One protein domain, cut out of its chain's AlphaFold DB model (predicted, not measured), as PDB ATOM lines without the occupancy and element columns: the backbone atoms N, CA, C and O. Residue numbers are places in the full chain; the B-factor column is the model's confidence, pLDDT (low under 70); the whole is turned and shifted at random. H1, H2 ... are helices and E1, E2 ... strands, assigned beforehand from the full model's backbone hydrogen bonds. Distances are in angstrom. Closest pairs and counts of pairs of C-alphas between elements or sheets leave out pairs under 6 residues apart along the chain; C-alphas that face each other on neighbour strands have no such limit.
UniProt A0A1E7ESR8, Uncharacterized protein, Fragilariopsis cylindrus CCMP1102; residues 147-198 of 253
ATOM      1  N   LEU A 147     -59.855  -8.823  -4.909       86.50
ATOM      2  CA  LEU A 147     -59.623  -7.391  -4.695       86.50
ATOM      3  C   LEU A 147     -59.570  -6.987  -3.209       86.50
ATOM      4  O   LEU A 147     -59.596  -5.803  -2.881       86.50
ATOM      5  N   THR A 148     -59.507  -7.946  -2.283       85.62
ATOM      6  CA  THR A 148     -59.349  -7.625  -0.860       85.62
ATOM      7  C   THR A 148     -57.980  -6.984  -0.615       85.62
ATOM      8  O   THR A 148     -56.974  -7.463  -1.134       85.62
ATOM      9  N   LYS A 149     -57.916  -5.949   0.239       89.50
ATOM     10  CA  LYS A 149     -56.673  -5.227   0.597       89.50
ATOM     11  C   LYS A 149     -55.502  -6.166   0.915       89.50
ATOM     12  O   LYS A 149     -54.383  -5.903   0.494       89.50
ATOM     13  N   ARG A 150     -55.757  -7.266   1.630       84.38
ATOM     14  CA  ARG A 150     -54.733  -8.263   1.994       84.38
ATOM     15  C   ARG A 150     -54.143  -8.955   0.763       84.38
ATOM     16  O   ARG A 150     -52.933  -8.910   0.580       84.38
ATOM     17  N   ASN A 151     -55.005  -9.477  -0.105       87.94
ATOM     18  CA  ASN A 151     -54.614 -10.169  -1.334       87.94
ATOM     19  C   ASN A 151     -53.872  -9.224  -2.292       87.94
ATOM     20  O   ASN A 151     -52.904  -9.621  -2.933       87.94
ATOM     21  N   LEU A 152     -54.275  -7.949  -2.346       90.94
ATOM     22  CA  LEU A 152     -53.591  -6.941  -3.156       90.94
ATOM     23  C   LEU A 152     -52.200  -6.594  -2.604       90.94
ATOM     24  O   LEU A 152     -51.249  -6.476  -3.371       90.94
ATOM     25  N   ILE A 153     -52.064  -6.444  -1.283       93.06
ATOM     26  CA  ILE A 153     -50.759  -6.213  -0.644       93.06
ATOM     27  C   ILE A 153     -49.832  -7.402  -0.897       93.06
ATOM     28  O   ILE A 153     -48.659  -7.210  -1.206       93.06
ATOM     29  N   GLU A 154     -50.348  -8.620  -0.790       90.62
ATOM     30  CA  GLU A 154     -49.581  -9.833  -1.053       90.62
ATOM     31  C   GLU A 154     -49.142  -9.929  -2.518       90.62
ATOM     32  O   GLU A 154     -47.958 -10.129  -2.788       90.62
ATOM     33  N   ALA A 155     -50.042  -9.654  -3.465       89.31
ATOM     34  CA  ALA A 155     -49.698  -9.571  -4.883       89.31
ATOM     35  C   ALA A 155     -48.621  -8.502  -5.161       89.31
ATOM     36  O   ALA A 155     -47.681  -8.753  -5.917       89.31
ATOM     37  N   MET A 156     -48.696  -7.335  -4.507       89.19
ATOM     38  CA  MET A 156     -47.664  -6.297  -4.621       89.19
ATOM     39  C   MET A 156     -46.316  -6.741  -4.039       89.19
ATOM     40  O   MET A 156     -45.276  -6.432  -4.620       89.19
ATOM     41  N   LYS A 157     -46.306  -7.492  -2.931       91.69
ATOM     42  CA  LYS A 157     -45.069  -8.053  -2.361       91.69
ATOM     43  C   LYS A 157     -44.410  -9.045  -3.317       91.69
ATOM     44  O   LYS A 157     -43.197  -8.984  -3.499       91.69
ATOM     45  N   VAL A 158     -45.195  -9.905  -3.966       89.50
ATOM     46  CA  VAL A 158     -44.693 -10.831  -4.995       89.50
ATOM     47  C   VAL A 158     -44.080 -10.062  -6.166       89.50
ATOM     48  O   VAL A 158     -42.959 -10.358  -6.575       89.50
ATOM     49  N   GLN A 159     -44.758  -9.024  -6.664       88.88
ATOM     50  CA  GLN A 159     -44.226  -8.194  -7.748       88.88
ATOM     51  C   GLN A 159     -42.905  -7.512  -7.359       88.88
ATOM     52  O   GLN A 159     -41.969  -7.486  -8.158       88.88
ATOM     53  N   GLN A 160     -42.796  -6.988  -6.135       88.44
ATOM     54  CA  GLN A 160     -41.548  -6.395  -5.646       88.44
ATOM     55  C   GLN A 160     -40.428  -7.430  -5.545       88.44
ATOM     56  O   GLN A 160     -39.312  -7.153  -5.977       88.44
ATOM     57  N   ALA A 161     -40.722  -8.623  -5.025       87.88
ATOM     58  CA  ALA A 161     -39.743  -9.698  -4.944       87.88
ATOM     59  C   ALA A 161     -39.181 -10.054  -6.330       87.88
ATOM     60  O   ALA A 161     -37.978 -10.232  -6.451       87.88
ATOM     61  N   ILE A 162     -40.015 -10.070  -7.377       87.62
ATOM     62  CA  ILE A 162     -39.576 -10.328  -8.759       87.62
ATOM     63  C   ILE A 162     -38.683  -9.199  -9.289       87.62
ATOM     64  O   ILE A 162     -37.634  -9.476  -9.863       87.62
ATOM     65  N   ILE A 163     -39.068  -7.934  -9.091       83.81
ATOM     66  CA  ILE A 163     -38.315  -6.774  -9.610       83.81
ATOM     67  C   ILE A 163     -36.908  -6.698  -9.008       83.81
ATOM     68  O   ILE A 163     -35.958  -6.339  -9.703       83.81
ATOM     69  N   TYR A 164     -36.782  -7.013  -7.720       84.50
ATOM     70  CA  TYR A 164     -35.519  -6.899  -6.994       84.50
ATOM     71  C   TYR A 164     -34.728  -8.205  -6.925       84.50
ATOM     72  O   TYR A 164     -33.652  -8.215  -6.327       84.50
ATOM     73  N   ASN A 165     -35.229  -9.294  -7.517       86.38
ATOM     74  CA  ASN A 165     -34.469 -10.530  -7.570       86.38
ATOM     75  C   ASN A 165     -33.280 -10.382  -8.525       86.38
ATOM     76  O   ASN A 165     -33.412  -9.849  -9.629       86.38
ATOM     77  N   VAL A 166     -32.121 -10.865  -8.089       82.56
ATOM     78  CA  VAL A 166     -30.898 -10.887  -8.891       82.56
ATOM     79  C   VAL A 166     -30.816 -12.256  -9.538       82.56
ATOM     80  O   VAL A 166     -30.764 -13.269  -8.843       82.56
ATOM     81  N   SER A 167     -30.813 -12.290 -10.866       80.00
ATOM     82  CA  SER A 167     -30.446 -13.502 -11.590       80.00
ATOM     83  C   SER A 167     -28.946 -13.481 -11.842       80.00
ATOM     84  O   SER A 167     -28.445 -12.573 -12.510       80.00
ATOM     85  N   GLU A 168     -28.244 -14.478 -11.319       81.62
ATOM     86  CA  GLU A 168     -26.865 -14.758 -11.705       81.62
ATOM     87  C   GLU A 168     -26.899 -15.526 -13.026       81.62
ATOM     88  O   GLU A 168     -27.528 -16.582 -13.128       81.62
ATOM     89  N   TYR A 169     -26.271 -14.964 -14.057       77.12
ATOM     90  CA  TYR A 169     -26.061 -15.656 -15.321       77.12
ATOM     91  C   TYR A 169     -24.563 -15.856 -15.527       77.12
ATOM     92  O   TYR A 169     -23.801 -14.886 -15.581       77.12
ATOM     93  N   GLU A 170     -24.159 -17.120 -15.619       77.12
ATOM     94  CA  GLU A 170     -22.810 -17.514 -16.005       77.12
ATOM     95  C   GLU A 170     -22.760 -17.575 -17.529       77.12
ATOM     96  O   GLU A 170     -23.387 -18.430 -18.162       77.12
ATOM     97  N   ASP A 171     -22.072 -16.605 -18.122       74.25
ATOM     98  CA  ASP A 171     -21.873 -16.577 -19.561       74.25
ATOM     99  C   ASP A 171     -20.727 -17.528 -19.932       74.25
ATOM    100  O   ASP A 171     -19.562 -17.287 -19.607       74.25
ATOM    101  N   LEU A 172     -21.081 -18.622 -20.609       68.50
ATOM    102  CA  LEU A 172     -20.177 -19.720 -20.975       68.50
ATOM    103  C   LEU A 172     -19.043 -19.290 -21.920       68.50
ATOM    104  O   LEU A 172     -18.047 -20.002 -22.025       68.50
ATOM    105  N   ASP A 173     -19.187 -18.153 -22.606       69.75
ATOM    106  CA  ASP A 173     -18.183 -17.650 -23.549       69.75
ATOM    107  C   ASP A 173     -17.212 -16.637 -22.920       69.75
ATOM    108  O   ASP A 173     -16.142 -16.385 -23.481       69.75
ATOM    109  N   THR A 174     -17.559 -16.037 -21.774       69.94
ATOM    110  CA  THR A 174     -16.760 -14.959 -21.166       69.94
ATOM    111  C   THR A 174     -16.256 -15.250 -19.749       69.94
ATOM    112  O   THR A 174     -15.523 -14.417 -19.214       69.94
ATOM    113  N   ASP A 175     -16.593 -16.408 -19.156       65.88
ATOM    114  CA  ASP A 175     -16.292 -16.792 -17.756       65.88
ATOM    115  C   ASP A 175     -16.674 -15.691 -16.733       65.88
ATOM    116  O   ASP A 175     -16.187 -15.645 -15.599       65.88
ATOM    117  N   LEU A 176     -17.544 -14.761 -17.137       72.19
ATOM    118  CA  LEU A 176     -17.962 -13.610 -16.353       72.19
ATOM    119  C   LEU A 176     -19.355 -13.880 -15.799       72.19
ATOM    120  O   LEU A 176     -20.334 -14.020 -16.531       72.19
ATOM    121  N   ILE A 177     -19.440 -13.901 -14.473       73.19
ATOM    122  CA  ILE A 177     -20.714 -13.907 -13.764       73.19
ATOM    123  C   ILE A 177     -21.285 -12.494 -13.863       73.19
ATOM    124  O   ILE A 177     -20.729 -11.544 -13.303       73.19
ATOM    125  N   SER A 178     -22.384 -12.351 -14.602       76.12
ATOM    126  CA  SER A 178     -23.124 -11.095 -14.679       76.12
ATOM    127  C   SER A 178     -24.323 -11.142 -13.737       76.12
ATOM    128  O   SER A 178     -25.187 -12.018 -13.831       76.12
ATOM    129  N   ASN A 179     -24.367 -10.187 -12.809       79.44
ATOM    130  CA  ASN A 179     -25.495 -10.001 -11.905       79.44
ATOM    131  C   ASN A 179     -26.466  -9.036 -12.570       79.44
ATOM    132  O   ASN A 179     -26.346  -7.823 -12.408       79.44
ATOM    133  N   ASN A 180     -27.401  -9.581 -13.343       78.56
ATOM    134  CA  ASN A 180     -28.392  -8.767 -14.032       78.56
ATOM    135  C   ASN A 180     -29.626  -8.627 -13.150       78.56
ATOM    136  O   ASN A 180     -30.162  -9.611 -12.629       78.56
ATOM    137  N   THR A 181     -30.075  -7.390 -12.984       80.00
ATOM    138  CA  THR A 181     -31.351  -7.106 -12.339       80.00
ATOM    139  C   THR A 181     -32.435  -6.952 -13.401       80.00
ATOM    140  O   THR A 181     -32.152  -6.665 -14.565       80.00
ATOM    141  N   TYR A 182     -33.703  -7.133 -13.024       80.44
ATOM    142  CA  TYR A 182     -34.827  -6.927 -13.941       80.44
ATOM    143  C   TYR A 182     -34.752  -5.613 -14.752       80.44
ATOM    144  O   TYR A 182     -35.027  -5.663 -15.954       80.44
ATOM    145  N   PRO A 183     -34.359  -4.450 -14.181       78.44
ATOM    146  CA  PRO A 183     -34.263  -3.224 -14.962       78.44
ATOM    147  C   PRO A 183     -33.196  -3.208 -16.057       78.44
ATOM    148  O   PRO A 183     -33.328  -2.415 -16.986       78.44
ATOM    149  N   ASP A 184     -32.206  -4.096 -15.999       78.81
ATOM    150  CA  ASP A 184     -31.176  -4.216 -17.036       78.81
ATOM    151  C   ASP A 184     -31.671  -5.036 -18.239       78.81
ATOM    152  O   ASP A 184     -31.214  -4.855 -19.367       78.81
ATOM    153  N   LEU A 185     -32.638  -5.931 -18.008       80.75
ATOM    154  CA  LEU A 185     -33.182  -6.864 -19.004       80.75
ATOM    155  C   LEU A 185     -34.502  -6.377 -19.624       80.75
ATOM    156  O   LEU A 185     -34.961  -6.911 -20.637       80.75
ATOM    157  N   CYS A 186     -35.151  -5.398 -18.997       82.69
ATOM    158  CA  CYS A 186     -36.464  -4.924 -19.401       82.69
ATOM    159  C   CYS A 186     -36.401  -4.024 -20.648       82.69
ATOM    160  O   CYS A 186     -35.434  -3.304 -20.893       82.69
ATOM    161  N   LEU A 187     -37.503  -3.963 -21.403       78.56
ATOM    162  CA  LEU A 187     -37.679  -2.894 -22.386       78.56
ATOM    163  C   LEU A 187     -38.089  -1.596 -21.686       78.56
ATOM    164  O   LEU A 187     -39.160  -1.504 -21.072       78.56
ATOM    165  N   ILE A 188     -37.246  -0.575 -21.828       77.88
ATOM    166  CA  ILE A 188     -37.505   0.772 -21.323       77.88
ATOM    167  C   ILE A 188     -38.407   1.500 -22.322       77.88
ATOM    168  O   ILE A 188     -38.020   1.768 -23.459       77.88
ATOM    169  N   GLY A 189     -39.617   1.855 -21.894       70.50
ATOM    170  CA  GLY A 189     -40.556   2.641 -22.692       70.50
ATOM    171  C   GLY A 189     -41.137   3.774 -21.860       70.50
ATOM    172  O   GLY A 189     -41.979   3.520 -21.008       70.50
ATOM    173  N   GLY A 190     -40.710   5.016 -22.114       62.66
ATOM    174  CA  GLY A 190     -41.178   6.194 -21.366       62.66
ATOM    175  C   GLY A 190     -40.429   6.478 -20.057       62.66
ATOM    176  O   GLY A 190     -40.961   7.178 -19.206       62.66
ATOM    177  N   GLY A 191     -39.206   5.957 -19.895       69.50
ATOM    178  CA  GLY A 191     -38.335   6.247 -18.743       69.50
ATOM    179  C   GLY A 191     -38.368   5.213 -17.613       69.50
ATOM    180  O   GLY A 191     -37.627   5.357 -16.648       69.50
ATOM    181  N   SER A 192     -39.172   4.153 -17.735       74.88
ATOM    182  CA  SER A 192     -39.191   3.021 -16.802       74.88
ATOM    183  C   SER A 192     -39.405   1.694 -17.534       74.88
ATOM    184  O   SER A 192     -39.879   1.665 -18.675       74.88
ATOM    185  N   CYS A 193     -39.085   0.584 -16.867       75.50
ATOM    186  CA  CYS A 193     -39.429  -0.753 -17.341       75.50
ATOM    187  C   CYS A 193     -40.939  -0.918 -17.472       75.50
ATOM    188  O   CYS A 193     -41.689  -0.598 -16.545       75.50
ATOM    189  N   ARG A 194     -41.398  -1.457 -18.603       68.19
ATOM    190  CA  ARG A 194     -42.813  -1.798 -18.774       68.19
ATOM    191  C   ARG A 194     -43.160  -3.070 -17.996       68.19
ATOM    192  O   ARG A 194     -42.910  -4.170 -18.466       68.19
ATOM    193  N   SER A 195     -43.804  -2.904 -16.841       58.25
ATOM    194  CA  SER A 195     -44.498  -3.972 -16.108       58.25
ATOM    195  C   SER A 195     -46.007  -3.781 -16.312       58.25
ATOM    196  O   SER A 195     -46.680  -3.124 -15.522       58.25
ATOM    197  N   GLY A 196     -46.538  -4.219 -17.457       49.91
ATOM    198  CA  GLY A 196     -47.949  -4.003 -17.784       49.91
ATOM    199  C   GLY A 196     -48.451  -4.886 -18.919       49.91
ATOM    200  O   GLY A 196     -47.741  -5.127 -19.890       49.91
ATOM    201  N   THR A 197     -49.707  -5.321 -18.809       43.34
ATOM    202  CA  THR A 197     -50.417  -6.243 -19.718       43.34
ATOM    203  C   THR A 197     -50.775  -5.647 -21.088       43.34
ATOM    204  O   THR A 197     -51.523  -6.250 -21.857       43.34
ATOM    205  N   ASN A 198     -50.240  -4.474 -21.432       40.19
ATOM    206  CA  ASN A 198     -50.490  -3.844 -22.721       40.19
ATOM    207  C   ASN A 198     -49.532  -4.401 -23.778       40.19
ATOM    208  O   ASN A 198     -48.433  -3.886 -23.997       40.19
TER     209      ASN A 198
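What this domain is: This is residues 147 to 198 of the 253 residues of an uncharacterized protein of Fragilariopsis cylindrus CCMP1102 (UniProt A0A1E7ESR8). A long helix, H1, and a two-stranded hairpin, E1 and E2, follow each other end to end as one long arm; the hairpin folds back to short H2 near the end of H1, and a tail without named elements trails from H2. Residues 147 to 158 and 171 to 176 stick out at opposite ends. The printed part has 52 residues, with two named helices and two named strands in the order H1, E1, E2, H2 along the chain; the class is mixed, helices and strands, and E1 and E2 form an antiparallel sheet. The whole is only just extended, close to loose, with radius of gyration of the C-alphas 14.9 A and spans of 48 by 25 by 15 A.

Where its parts are: H1, residues 149 to 164, starts at C-alpha 149 (-56.673, -5.227, 0.597) and measures 22.5 A. E1, residues 166 to 171, measures 15.1 A; E2, residues 176 to 181, 15.4 A. H2, residues 182 to 185, ends at C-alpha 185 (-33.182, -6.864, -19.004), 5.3 A long.

How they stand to each other: H1, with residues 162 to 164 alone, touches H2; their closest C-alphas, Ile 163 and Tyr 182, are 5.6 A apart. The hairpin E1 and E2 is antiparallel at 151 degrees, with N 169 and O 178 within hydrogen-bond range at 3.1 A. Every O i to N i+4 pair in H1 is within range; H2 is too short for one.

The domain as a whole: The printed part has no cut, and its three links are tight. Confidence is under 70 at residues 172 to 175, 190 to 191 and 194 to 198.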